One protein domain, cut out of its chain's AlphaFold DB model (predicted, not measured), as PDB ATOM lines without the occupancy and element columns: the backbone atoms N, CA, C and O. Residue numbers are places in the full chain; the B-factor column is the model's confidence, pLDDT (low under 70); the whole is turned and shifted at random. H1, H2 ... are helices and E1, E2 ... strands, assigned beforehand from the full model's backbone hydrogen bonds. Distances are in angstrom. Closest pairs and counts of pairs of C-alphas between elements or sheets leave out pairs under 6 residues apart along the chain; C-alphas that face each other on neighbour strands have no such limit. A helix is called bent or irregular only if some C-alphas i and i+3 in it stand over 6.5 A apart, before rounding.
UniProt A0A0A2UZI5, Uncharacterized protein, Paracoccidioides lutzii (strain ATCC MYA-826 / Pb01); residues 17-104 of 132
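What this domain is: This is residues 17 to 104 of the 132 residues of an uncharacterized protein of Paracoccidioides lutzii (strain ATCC MYA-826 / Pb01) (UniProt A0A0A2UZI5). The antiparallel hairpin E2 and E3 makes one side of a rounded body, H1, E1 and H2 the other, with H3 at one end; residues 82 to 87 stick out. The 88 printed residues include three named helices and three named strands, in the order H1 H2 E1 H3 E2 E3; the class is mixed, with under half of the residues in named elements. It is compact, radius of gyration of the C-alphas 13.2 A, spanning 32 by 30 by 26 A.

Where its parts are: H1, residues 17 to 25, begins at C-alpha 17 (-17.243, -30.022, 48.274) and is 12.0 A long. H2 is residues 34 to 40, 10.3 A; E1, 50 to 54, 12.5 A; H3, 56 to 67, 17.4 A, irregular, with C-alphas 57 and 60 7.7 A apart. E2 is residues 72 to 75, 9.3 A; E3, 93 to 96, 10.3 A, ends at C-alpha 96 (-10.063, -19.745, 49.349).

How they stand to each other: H1 touches H3, with residues 62 to 66 of H3 alone, at a steep tilt of 45 degrees, opposite ways; closest are the C-alphas of Ile 22 and Ala 65, 6.7 A. The closest C-alphas of H2 and E1, Glu 34 and Asp 51, are 6.2 A apart. In the hairpin, N 73 and O 95 are within hydrogen-bond range, 3.0 A. Every O i to N i+4 pair is within range in H1 and H2, 6 of 8 in H3.

The domain as a whole: The C-alphas farthest apart, Gly 42 and Ala 68, are 35.2 A apart. The printed part has no cut; the link E2 to E3 is long. Residues 79 to 84 are under pLDDT 70.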
ATOM      1  N   ASP A  17     -15.787 -29.793  48.284       93.72
ATOM      2  CA  ASP A  17     -17.243 -30.022  48.274       93.72
ATOM      3  C   ASP A  17     -18.043 -28.771  47.896       93.72
ATOM      4  O   ASP A  17     -19.129 -28.860  47.324       93.72
ATOM      5  N   ASP A  18     -17.495 -27.591  48.173       93.05
ATOM      6  CA  ASP A  18     -18.058 -26.316  47.749       93.05
ATOM      7  C   ASP A  18     -17.974 -26.110  46.235       93.05
ATOM      8  O   ASP A  18     -18.978 -25.808  45.592       93.05
ATOM      9  N   VAL A  19     -16.803 -26.348  45.644       95.15
ATOM     10  CA  VAL A  19     -16.618 -26.329  44.190       95.15
ATOM     11  C   VAL A  19     -17.612 -27.288  43.542       95.15
ATOM     12  O   VAL A  19     -18.349 -26.893  42.641       95.15
ATOM     13  N   HIS A  20     -17.700 -28.519  44.052       95.38
ATOM     14  CA  HIS A  20     -18.636 -29.521  43.544       95.38
ATOM     15  C   HIS A  20     -20.091 -29.052  43.661       95.38
ATOM     16  O   HIS A  20     -20.839 -29.120  42.691       95.38
ATOM     17  N   SER A  21     -20.475 -28.475  44.803       95.77
ATOM     18  CA  SER A  21     -21.828 -27.956  45.027       95.77
ATOM     19  C   SER A  21     -22.200 -26.813  44.072       95.77
ATOM     20  O   SER A  21     -23.345 -26.750  43.617       95.77
ATOM     21  N   ILE A  22     -21.262 -25.908  43.743       96.43
ATOM     22  CA  ILE A  22     -21.490 -24.877  42.715       96.43
ATOM     23  C   ILE A  22     -21.739 -25.532  41.359       96.43
ATOM     24  O   ILE A  22     -22.718 -25.186  40.698       96.43
ATOM     25  N   PHE A  23     -20.874 -26.454  40.936       96.84
ATOM     26  CA  PHE A  23     -20.963 -27.077  39.614       96.84
ATOM     27  C   PHE A  23     -22.264 -27.880  39.471       96.84
ATOM     28  O   PHE A  23     -23.005 -27.683  38.505       96.84
ATOM     29  N   ASP A  24     -22.617 -28.666  40.488       96.32
ATOM     30  CA  ASP A  24     -23.863 -29.433  40.541       96.32
ATOM     31  C   ASP A  24     -25.100 -28.527  40.472       96.32
ATOM     32  O   ASP A  24     -26.030 -28.796  39.706       96.32
ATOM     33  N   LYS A  25     -25.108 -27.402  41.205       96.57
ATOM     34  CA  LYS A  25     -26.215 -26.427  41.175       96.57
ATOM     35  C   LYS A  25     -26.436 -25.829  39.780       96.57
ATOM     36  O   LYS A  25     -27.576 -25.523  39.431       96.57
ATOM     37  N   HIS A  26     -25.374 -25.678  38.989       94.92
ATOM     38  CA  HIS A  26     -25.445 -25.179  37.611       94.92
ATOM     39  C   HIS A  26     -25.563 -26.305  36.574       94.92
ATOM     40  O   HIS A  26     -25.551 -26.025  35.373       94.92
ATOM     41  N   ASN A  27     -25.690 -27.567  37.010       93.64
ATOM     42  CA  ASN A  27     -25.677 -28.745  36.144       93.64
ATOM     43  C   ASN A  27     -24.484 -28.715  35.163       93.64
ATOM     44  O   ASN A  27     -24.623 -29.003  33.970       93.64
ATOM     45  N   HIS A  28     -23.324 -28.284  35.663       93.53
ATOM     46  CA  HIS A  28     -22.092 -28.146  34.901       93.53
ATOM     47  C   HIS A  28     -21.151 -29.311  35.228       93.53
ATOM     48  O   HIS A  28     -20.965 -29.681  36.385       93.53
ATOM     49  N   SER A  29     -20.597 -29.938  34.190       91.63
ATOM     50  CA  SER A  29     -19.713 -31.092  34.347       91.63
ATOM     51  C   SER A  29     -18.344 -30.671  34.869       91.63
ATOM     52  O   SER A  29     -17.688 -29.817  34.280       91.63
ATOM     53  N   ILE A  30     -17.847 -31.364  35.891       92.22
ATOM     54  CA  ILE A  30     -16.471 -31.184  36.357       92.22
ATOM     55  C   ILE A  30     -15.517 -31.851  35.364       92.22
ATOM     56  O   ILE A  30     -15.518 -33.072  35.198       92.22
ATOM     57  N   VAL A  31     -14.686 -31.042  34.714       93.07
ATOM     58  CA  VAL A  31     -13.631 -31.500  33.808       93.07
ATOM     59  C   VAL A  31     -12.325 -30.855  34.248       93.07
ATOM     60  O   VAL A  31     -12.197 -29.634  34.206       93.07
ATOM     61  N   LEU A  32     -11.365 -31.674  34.678       93.33
ATOM     62  CA  LEU A  32     -10.022 -31.207  35.017       93.33
ATOM     63  C   LEU A  32      -9.249 -30.860  33.738       93.33
ATOM     64  O   LEU A  32      -9.379 -31.551  32.719       93.33
ATOM     65  N   VAL A  33      -8.400 -29.838  33.810       92.00
ATOM     66  CA  VAL A  33      -7.432 -29.481  32.759       92.00
ATOM     67  C   VAL A  33      -6.025 -29.275  33.341       92.00
ATOM     68  O   VAL A  33      -5.776 -29.550  34.517       92.00
ATOM     69  N   GLU A  34      -5.075 -28.883  32.488       89.66
ATOM     70  CA  GLU A  34      -3.698 -28.541  32.866       89.66
ATOM     71  C   GLU A  34      -2.989 -29.616  33.724       89.66
ATOM     72  O   GLU A  34      -3.068 -30.823  33.453       89.66
ATOM     73  N   LYS A  35      -2.240 -29.197  34.755       90.24
ATOM     74  CA  LYS A  35      -1.398 -30.074  35.583       90.24
ATOM     75  C   LYS A  35      -2.218 -31.115  36.343       90.24
ATOM     76  O   LYS A  35      -1.736 -32.237  36.515       90.24
ATOM     77  N   CYS A  36      -3.444 -30.785  36.758       89.85
ATOM     78  CA  CYS A  36      -4.351 -31.738  37.403       89.85
ATOM     79  C   CYS A  36      -4.664 -32.923  36.481       89.85
ATOM     80  O   CYS A  36      -4.578 -34.077  36.906       89.85
ATOM     81  N   THR A  37      -4.934 -32.663  35.201       91.51
ATOM     82  CA  THR A  37      -5.193 -33.728  34.219       91.51
ATOM     83  C   THR A  37      -3.946 -34.541  33.917       91.51
ATOM     84  O   THR A  37      -4.019 -35.763  33.811       91.51
ATOM     85  N   MET A  38      -2.773 -33.906  33.852       91.58
ATOM     86  CA  MET A  38      -1.503 -34.623  33.694       91.58
ATOM     87  C   MET A  38      -1.248 -35.612  34.837       91.58
ATOM     88  O   MET A  38      -0.849 -36.748  34.572       91.58
ATOM     89  N   MET A  39      -1.543 -35.231  36.086       89.47
ATOM     90  CA  MET A  39      -1.467 -36.158  37.221       89.47
ATOM     91  C   MET A  39      -2.408 -37.346  37.065       89.47
ATOM     92  O   MET A  39      -2.001 -38.483  37.302       89.47
ATOM     93  N   TRP A  40      -3.649 -37.100  36.642       85.86
ATOM     94  CA  TRP A  40      -4.627 -38.164  36.399       85.86
ATOM     95  C   TRP A  40      -4.194 -39.117  35.280       85.86
ATOM     96  O   TRP A  40      -4.522 -40.300  35.314       85.86
ATOM     97  N   MET A  41      -3.391 -38.636  34.328       91.14
ATOM     98  CA  MET A  41      -2.758 -39.453  33.288       91.14
ATOM     99  C   MET A  41      -1.478 -40.174  33.757       91.14
ATOM    100  O   MET A  41      -0.791 -40.794  32.947       91.14
ATOM    101  N   GLY A  42      -1.132 -40.106  35.046       91.27
ATOM    102  CA  GLY A  42       0.052 -40.755  35.617       91.27
ATOM    103  C   GLY A  42       1.360 -39.988  35.410       91.27
ATOM    104  O   GLY A  42       2.437 -40.535  35.650       91.27
ATOM    105  N   ILE A  43       1.301 -38.726  34.975       91.25
ATOM    106  CA  ILE A  43       2.482 -37.872  34.832       91.25
ATOM    107  C   ILE A  43       2.742 -37.171  36.166       91.25
ATOM    108  O   ILE A  43       1.880 -36.472  36.692       91.25
ATOM    109  N   SER A  44       3.954 -37.324  36.705       90.10
ATOM    110  CA  SER A  44       4.348 -36.646  37.942       90.10
ATOM    111  C   SER A  44       4.344 -35.129  37.741       90.10
ATOM    112  O   SER A  44       5.136 -34.589  36.969       90.10
ATOM    113  N   GLN A  45       3.416 -34.456  38.416       86.33
ATOM    114  CA  GLN A  45       3.246 -33.007  38.446       86.33
ATOM    115  C   GLN A  45       2.885 -32.582  39.871       86.33
ATOM    116  O   GLN A  45       2.447 -33.394  40.686       86.33
ATOM    117  N   THR A  46       3.062 -31.299  40.171       85.65
ATOM    118  CA  THR A  46       2.610 -30.686  41.425       85.65
ATOM    119  C   THR A  46       1.740 -29.482  41.064       85.65
ATOM    120  O   THR A  46       2.284 -28.411  40.778       85.65
ATOM    121  N   PRO A  47       0.412 -29.658  40.960       86.02
ATOM    122  CA  PRO A  47      -0.500 -28.571  40.651       86.02
ATOM    123  C   PRO A  47      -0.472 -27.561  41.796       86.02
ATOM    124  O   PRO A  47      -0.516 -27.926  42.970       86.02
ATOM    125  N   THR A  48      -0.361 -26.287  41.441       84.79
ATOM    126  CA  THR A  48      -0.538 -25.168  42.376       84.79
ATOM    127  C   THR A  48      -2.012 -24.798  42.522       84.79
ATOM    128  O   THR A  48      -2.417 -24.239  43.540       84.79
ATOM    129  N   ASP A  49      -2.798 -25.156  41.508       89.51
ATOM    130  CA  ASP A  49      -4.184 -24.783  41.299       89.51
ATOM    131  C   ASP A  49      -4.970 -26.023  40.873       89.51
ATOM    132  O   ASP A  49      -4.415 -26.927  40.248       89.51
ATOM    133  N   HIS A  50      -6.264 -26.054  41.189       92.53
ATOM    134  CA  HIS A  50      -7.192 -26.972  40.536       92.53
ATOM    135  C   HIS A  50      -7.800 -26.286  39.320       92.53
ATOM    136  O   HIS A  50      -8.577 -25.339  39.444       92.53
ATOM    137  N   ASP A  51      -7.417 -26.769  38.149       93.16
ATOM    138  CA  ASP A  51      -7.824 -26.201  36.877       93.16
ATOM    139  C   ASP A  51      -9.070 -26.920  36.344       93.16
ATOM    140  O   ASP A  51      -9.036 -28.124  36.073       93.16
ATOM    141  N   PHE A  52     -10.171 -26.183  36.184       95.59
ATOM    142  CA  PHE A  52     -11.451 -26.705  35.698       95.59
ATOM    143  C   PHE A  52     -11.838 -26.067  34.367       95.59
ATOM    144  O   PHE A  52     -11.838 -24.844  34.249       95.59
ATOM    145  N   LEU A  53     -12.231 -26.876  33.385       94.80
ATOM    146  CA  LEU A  53     -12.851 -26.382  32.155       94.80
ATOM    147  C   LEU A  53     -14.281 -25.921  32.448       94.80
ATOM    148  O   LEU A  53     -15.056 -26.671  33.037       94.80
ATOM    149  N   VAL A  54     -14.655 -24.730  31.990       94.85
ATOM    150  CA  VAL A  54     -15.987 -24.141  32.163       94.85
ATOM    151  C   VAL A  54     -16.568 -23.741  30.810       94.85
ATOM    152  O   VAL A  54     -15.869 -23.199  29.955       94.85
ATOM    153  N   ARG A  55     -17.868 -23.980  30.608       93.57
ATOM    154  CA  ARG A  55     -18.567 -23.530  29.397       93.57
ATOM    155  C   ARG A  55     -18.621 -22.014  29.368       93.57
ATOM    156  O   ARG A  55     -19.045 -21.411  30.352       93.57
ATOM    157  N   ASP A  56     -18.301 -21.404  28.231       92.12
ATOM    158  CA  ASP A  56     -18.414 -19.948  28.075       92.12
ATOM    159  C   ASP A  56     -19.821 -19.431  28.411       92.12
ATOM    160  O   ASP A  56     -19.958 -18.374  29.019       92.12
ATOM    161  N   SER A  57     -20.860 -20.204  28.077       92.20
ATOM    162  CA  SER A  57     -22.268 -19.878  28.340       92.20
ATOM    163  C   SER A  57     -22.651 -19.863  29.824       92.20
ATOM    164  O   SER A  57     -23.659 -19.256  30.171       92.20
ATOM    165  N   GLN A  58     -21.874 -20.523  30.689       94.21
ATOM    166  CA  GLN A  58     -22.141 -20.645  32.130       94.21
ATOM    167  C   GLN A  58     -21.083 -19.941  32.988       94.21
ATOM    168  O   GLN A  58     -21.189 -19.942  34.215       94.21
ATOM    169  N   LEU A  59     -20.057 -19.356  32.362       94.64
ATOM    170  CA  LEU A  59     -18.917 -18.775  33.061       94.64
ATOM    171  C   LEU A  59     -19.358 -17.679  34.037       94.64
ATOM    172  O   LEU A  59     -19.013 -17.751  35.210       94.64
ATOM    173  N   GLU A  60     -20.142 -16.697  33.586       95.54
ATOM    174  CA  GLU A  60     -20.575 -15.579  34.442       95.54
ATOM    175  C   GLU A  60     -21.413 -16.039  35.647       95.54
ATOM    176  O   GLU A  60     -21.208 -15.547  36.760       95.54
ATOM    177  N   ASP A  61     -22.299 -17.019  35.454       96.72
ATOM    178  CA  ASP A  61     -23.127 -17.580  36.528       96.72
ATOM    179  C   ASP A  61     -22.269 -18.311  37.572       96.72
ATOM    180  O   ASP A  61     -22.421 -18.089  38.776       96.72
ATOM    181  N   ILE A  62     -21.312 -19.130  37.120       97.07
ATOM    182  CA  ILE A  62     -20.383 -19.853  37.998       97.07
ATOM    183  C   ILE A  62     -19.472 -18.874  38.752       97.07
ATOM    184  O   ILE A  62     -19.296 -19.021  39.961       97.07
ATOM    185  N   LEU A  63     -18.943 -17.841  38.083       96.44
ATOM    186  CA  LEU A  63     -18.141 -16.790  38.725       96.44
ATOM    187  C   LEU A  63     -18.929 -16.068  39.817       96.44
ATOM    188  O   LEU A  63     -18.438 -15.888  40.932       96.44
ATOM    189  N   THR A  64     -20.170 -15.692  39.511       96.73
ATOM    190  CA  THR A  64     -21.065 -15.035  40.466       96.73
ATOM    191  C   THR A  64     -21.349 -15.940  41.663       96.73
ATOM    192  O   THR A  64     -21.373 -15.469  42.798       96.73
ATOM    193  N   ALA A  65     -21.519 -17.244  41.437       96.90
ATOM    194  CA  ALA A  65     -21.746 -18.210  42.505       96.90
ATOM    195  C   ALA A  65     -20.535 -18.375  43.435       96.90
ATOM    196  O   ALA A  65     -20.730 -18.466  44.646       96.90
ATOM    197  N   PHE A  66     -19.311 -18.360  42.898       95.96
ATOM    198  CA  PHE A  66     -18.099 -18.333  43.721       95.96
ATOM    199  C   PHE A  66     -18.013 -17.059  44.557       95.96
ATOM    200  O   PHE A  66     -17.800 -17.146  45.758       95.96
ATOM    201  N   LEU A  67     -18.243 -15.886  43.960       94.67
ATOM    202  CA  LEU A  67     -18.195 -14.608  44.682       94.67
ATOM    203  C   LEU A  67     -19.306 -14.457  45.732       94.67
ATOM    204  O   LEU A  67     -19.128 -13.751  46.722       94.67
ATOM    205  N   ALA A  68     -20.454 -15.108  45.529       94.60
ATOM    206  CA  ALA A  68     -21.522 -15.174  46.523       94.60
ATOM    207  C   ALA A  68     -21.170 -16.089  47.708       94.60
ATOM    208  O   ALA A  68     -21.825 -16.027  48.749       94.60
ATOM    209  N   TRP A  69     -20.161 -16.947  47.553       88.64
ATOM    210  CA  TRP A  69     -19.661 -17.806  48.609       88.64
ATOM    211  C   TRP A  69     -18.522 -17.083  49.334       88.64
ATOM    212  O   TRP A  69     -17.413 -16.975  48.824       88.64
ATOM    213  N   GLU A  70     -18.796 -16.589  50.543       86.32
ATOM    214  CA  GLU A  70     -17.921 -15.678  51.313       86.32
ATOM    215  C   GLU A  70     -16.498 -16.204  51.607       86.32
ATOM    216  O   GLU A  70     -15.649 -15.458  52.091       86.32
ATOM    217  N   GLU A  71     -16.213 -17.478  51.322       92.55
ATOM    218  CA  GLU A  71     -14.883 -18.071  51.489       92.55
ATOM    219  C   GLU A  71     -13.953 -17.866  50.288       92.55
ATOM    220  O   GLU A  71     -12.746 -18.083  50.420       92.55
ATOM    221  N   TRP A  72     -14.493 -17.488  49.127       95.38
ATOM    222  CA  TRP A  72     -13.741 -17.355  47.886       95.38
ATOM    223  C   TRP A  72     -13.550 -15.899  47.502       95.38
ATOM    224  O   TRP A  72     -14.472 -15.089  47.523       95.38
ATOM    225  N   GLU A  73     -12.340 -15.581  47.068       94.75
ATOM    226  CA  GLU A  73     -12.014 -14.287  46.488       94.75
ATOM    227  C   GLU A  73     -11.369 -14.489  45.120       94.75
ATOM    228  O   GLU A  73     -10.565 -15.406  44.921       94.75
ATOM    229  N   GLN A  74     -11.722 -13.631  44.168       94.75
ATOM    230  CA  GLN A  74     -11.057 -13.620  42.875       94.75
ATOM    231  C   GLN A  74      -9.672 -12.985  43.032       94.75
ATOM    232  O   GLN A  74      -9.537 -11.896  43.592       94.75
ATOM    233  N   VAL A  75      -8.647 -13.663  42.528       92.82
ATOM    234  CA  VAL A  75      -7.250 -13.219  42.579       92.82
ATOM    235  C   VAL A  75      -6.682 -13.085  41.171       92.82
ATOM    236  O   VAL A  75      -7.230 -13.617  40.204       92.82
ATOM    237  N   GLU A  76      -5.577 -12.355  41.046       85.56
ATOM    238  CA  GLU A  76      -4.848 -12.267  39.782       85.56
ATOM    239  C   GLU A  76      -4.239 -13.634  39.418       85.56
ATOM    240  O   GLU A  76      -3.811 -14.406  40.288       85.56
ATOM    241  N   GLN A  77      -4.222 -13.940  38.120       81.28
ATOM    242  CA  GLN A  77      -3.505 -15.103  37.602       81.28
ATOM    243  C   GLN A  77      -2.016 -14.997  37.927       81.28
ATOM    244  O   GLN A  77      -1.464 -13.900  37.965       81.28
ATOM    245  N   ASP A  78      -1.360 -16.135  38.160       71.69
ATOM    246  CA  ASP A  78       0.094 -16.157  38.329       71.69
ATOM    247  C   ASP A  78       0.762 -16.216  36.944       71.69
ATOM    248  O   ASP A  78       0.695 -17.249  36.272       71.69
ATOM    249  N   PRO A  79       1.443 -15.148  36.488       63.26
ATOM    250  CA  PRO A  79       2.075 -15.141  35.173       63.26
ATOM    251  C   PRO A  79       3.224 -16.151  35.073       63.26
ATOM    252  O   PRO A  79       3.626 -16.525  33.973       63.26
ATOM    253  N   SER A  80       3.794 -16.581  36.206       64.57
ATOM    254  CA  SER A  80       4.979 -17.440  36.219       64.57
ATOM    255  C   SER A  80       4.691 -18.868  35.758       64.57
ATOM    256  O   SER A  80       5.597 -19.555  35.281       64.57
ATOM    257  N   THR A  81       3.437 -19.316  35.852       59.17
ATOM    258  CA  THR A  81       3.034 -20.675  35.472       59.17
ATOM    259  C   THR A  81       2.629 -20.806  34.010       59.17
ATOM    260  O   THR A  81       2.534 -21.927  33.509       59.17
ATOM    261  N   CYS A  82       2.433 -19.691  33.310       58.73
ATOM    262  CA  CYS A  82       1.766 -19.668  32.019       58.73
ATOM    263  C   CYS A  82       2.615 -18.925  30.985       58.73
ATOM    264  O   CYS A  82       2.670 -17.700  30.941       58.73
ATOM    265  N   TYR A  83       3.314 -19.697  30.155       59.36
ATOM    266  CA  TYR A  83       4.229 -19.229  29.116       59.36
ATOM    267  C   TYR A  83       3.572 -18.236  28.140       59.36
ATOM    268  O   TYR A  83       3.015 -18.666  27.141       59.36
ATOM    269  N   ASN A  84       3.681 -16.924  28.391       61.07
ATOM    270  CA  ASN A  84       3.327 -15.812  27.485       61.07
ATOM    271  C   ASN A  84       1.988 -15.938  26.725       61.07
ATOM    272  O   ASN A  84       1.813 -15.287  25.694       61.07
ATOM    273  N   ASP A  85       1.052 -16.755  27.201       70.52
ATOM    274  CA  ASP A  85      -0.195 -16.992  26.496       70.52
ATOM    275  C   ASP A  85      -1.157 -15.836  26.813       70.52
ATOM    276  O   ASP A  85      -1.592 -15.693  27.962       70.52
ATOM    277  N   PRO A  86      -1.498 -14.983  25.827       73.48
ATOM    278  CA  PRO A  86      -2.389 -13.849  26.050       73.48
ATOM    279  C   PRO A  86      -3.795 -14.274  26.499       73.48
ATOM    280  O   PRO A  86      -4.531 -13.448  27.048       73.48
ATOM    281  N   TRP A  87      -4.185 -15.532  26.279       78.68
ATOM    282  CA  TRP A  87      -5.474 -16.067  26.702       78.68
ATOM    283  C   TRP A  87      -5.504 -16.411  28.187       78.68
ATOM    284  O   TRP A  87      -6.561 -16.295  28.802       78.68
ATOM    285  N   VAL A  88      -4.362 -16.738  28.797       78.92
ATOM    286  CA  VAL A  88      -4.310 -17.100  30.223       78.92
ATOM    287  C   VAL A  88      -4.719 -15.935  31.113       78.92
ATOM    288  O   VAL A  88      -5.425 -16.136  32.095       78.92
ATOM    289  N   ASN A  89      -4.376 -14.701  30.742       78.63
ATOM    290  CA  ASN A  89      -4.801 -13.516  31.496       78.63
ATOM    291  C   ASN A  89      -6.334 -13.343  31.537       78.63
ATOM    292  O   ASN A  89      -6.836 -12.505  32.282       78.63
ATOM    293  N   GLN A  90      -7.080 -14.105  30.731       83.60
ATOM    294  CA  GLN A  90      -8.541 -14.121  30.718       83.60
ATOM    295  C   GLN A  90      -9.136 -15.257  31.561       83.60
ATOM    296  O   GLN A  90     -10.358 -15.333  31.657       83.60
ATOM    297  N   VAL A  91      -8.314 -16.132  32.153       91.53
ATOM    298  CA  VAL A  91      -8.750 -17.235  33.021       91.53
ATOM    299  C   VAL A  91      -8.994 -16.692  34.430       91.53
ATOM    300  O   VAL A  91      -8.041 -16.284  35.096       91.53
ATOM    301  N   PRO A  92     -10.231 -16.688  34.949       94.25
ATOM    302  CA  PRO A  92     -10.487 -16.285  36.324       94.25
ATOM    303  C   PRO A  92      -9.855 -17.266  37.313       94.25
ATOM    304  O   PRO A  92     -10.009 -18.482  37.180       94.25
ATOM    305  N   ARG A  93      -9.175 -16.724  38.324       94.63
ATOM    306  CA  ARG A  93      -8.565 -17.479  39.418       94.63
ATOM    307  C   ARG A  93      -9.231 -17.120  40.730       94.63
ATOM    308  O   ARG A  93      -9.483 -15.944  40.985       94.63
ATOM    309  N   PHE A  94      -9.459 -18.110  41.579       95.66
ATOM    310  CA  PHE A  94      -9.978 -17.899  42.922       95.66
ATOM    311  C   PHE A  94      -9.044 -18.491  43.960       95.66
ATOM    312  O   PHE A  94      -8.449 -19.551  43.758       95.66
ATOM    313  N   ARG A  95      -8.951 -17.803  45.093       94.93
ATOM    314  CA  ARG A  95      -8.309 -18.290  46.307       94.93
ATOM    315  C   ARG A  95      -9.371 -18.481  47.376       94.93
ATOM    316  O   ARG A  95     -10.237 -17.624  47.545       94.93
ATOM    317  N   ARG A  96      -9.278 -19.574  48.127       94.18
ATOM    318  CA  ARG A  96     -10.063 -19.745  49.349       94.18
ATOM    319  C   ARG A  96      -9.331 -19.150  50.550       94.18
ATOM    320  O   ARG A  96      -8.145 -19.423  50.734       94.18
ATOM    321  N   SER A  97     -10.028 -18.356  51.358       86.48
ATOM    322  CA  SER A  97      -9.428 -17.556  52.438       86.48
ATOM    323  C   SER A  97      -9.736 -18.048  53.860       86.48
ATOM    324  O   SER A  97      -8.962 -17.764  54.773       86.48
ATOM    325  N   VAL A  98     -10.843 -18.776  54.069       83.82
ATOM    326  CA  VAL A  98     -11.359 -19.096  55.420       83.82
ATOM    327  C   VAL A  98     -10.831 -20.419  55.980       83.82
ATOM    328  O   VAL A  98     -10.472 -20.494  57.156       83.82
ATOM    329  N   ARG A  99     -10.788 -21.465  55.151       84.60
ATOM    330  CA  ARG A  99     -10.318 -22.811  55.524       84.60
ATOM    331  C   ARG A  99      -8.994 -23.143  54.837       84.60
ATOM    332  O   ARG A  99      -8.138 -22.269  54.729       84.60
ATOM    333  N   GLU A 100      -8.777 -24.387  54.416       84.89
ATOM    334  CA  GLU A 100      -7.534 -24.789  53.764       84.89
ATOM    335  C   GLU A 100      -7.252 -23.887  52.546       84.89
ATOM    336  O   GLU A 100      -8.134 -23.729  51.693       84.89
ATOM    337  N   PRO A 101      -6.052 -23.283  52.449       86.86
ATOM    338  CA  PRO A 101      -5.720 -22.392  51.350       86.86
ATOM    339  C   PRO A 101      -5.605 -23.201  50.057       86.86
ATOM    340  O   PRO A 101      -4.678 -23.990  49.876       86.86
ATOM    341  N   VAL A 102      -6.561 -22.987  49.158       91.82
ATOM    342  CA  VAL A 102      -6.655 -23.660  47.862       91.82
ATOM    343  C   VAL A 102      -6.852 -22.611  46.782       91.82
ATOM    344  O   VAL A 102      -7.589 -21.643  46.976       91.82
ATOM    345  N   HIS A 103      -6.196 -22.821  45.644       93.65
ATOM    346  CA  HIS A 103      -6.433 -22.048  44.433       93.65
ATOM    347  C   HIS A 103      -7.162 -22.904  43.406       93.65
ATOM    348  O   HIS A 103      -6.890 -24.103  43.274       93.65
ATOM    349  N   ILE A 104      -8.081 -22.274  42.685       95.27
ATOM    350  CA  ILE A 104      -8.746 -22.859  41.523       95.27
ATOM    351  C   ILE A 104      -8.671 -21.879  40.358       95.27
ATOM    352  O   ILE A 104      -8.695 -20.662  40.564       95.27
TER     353      ILE A 104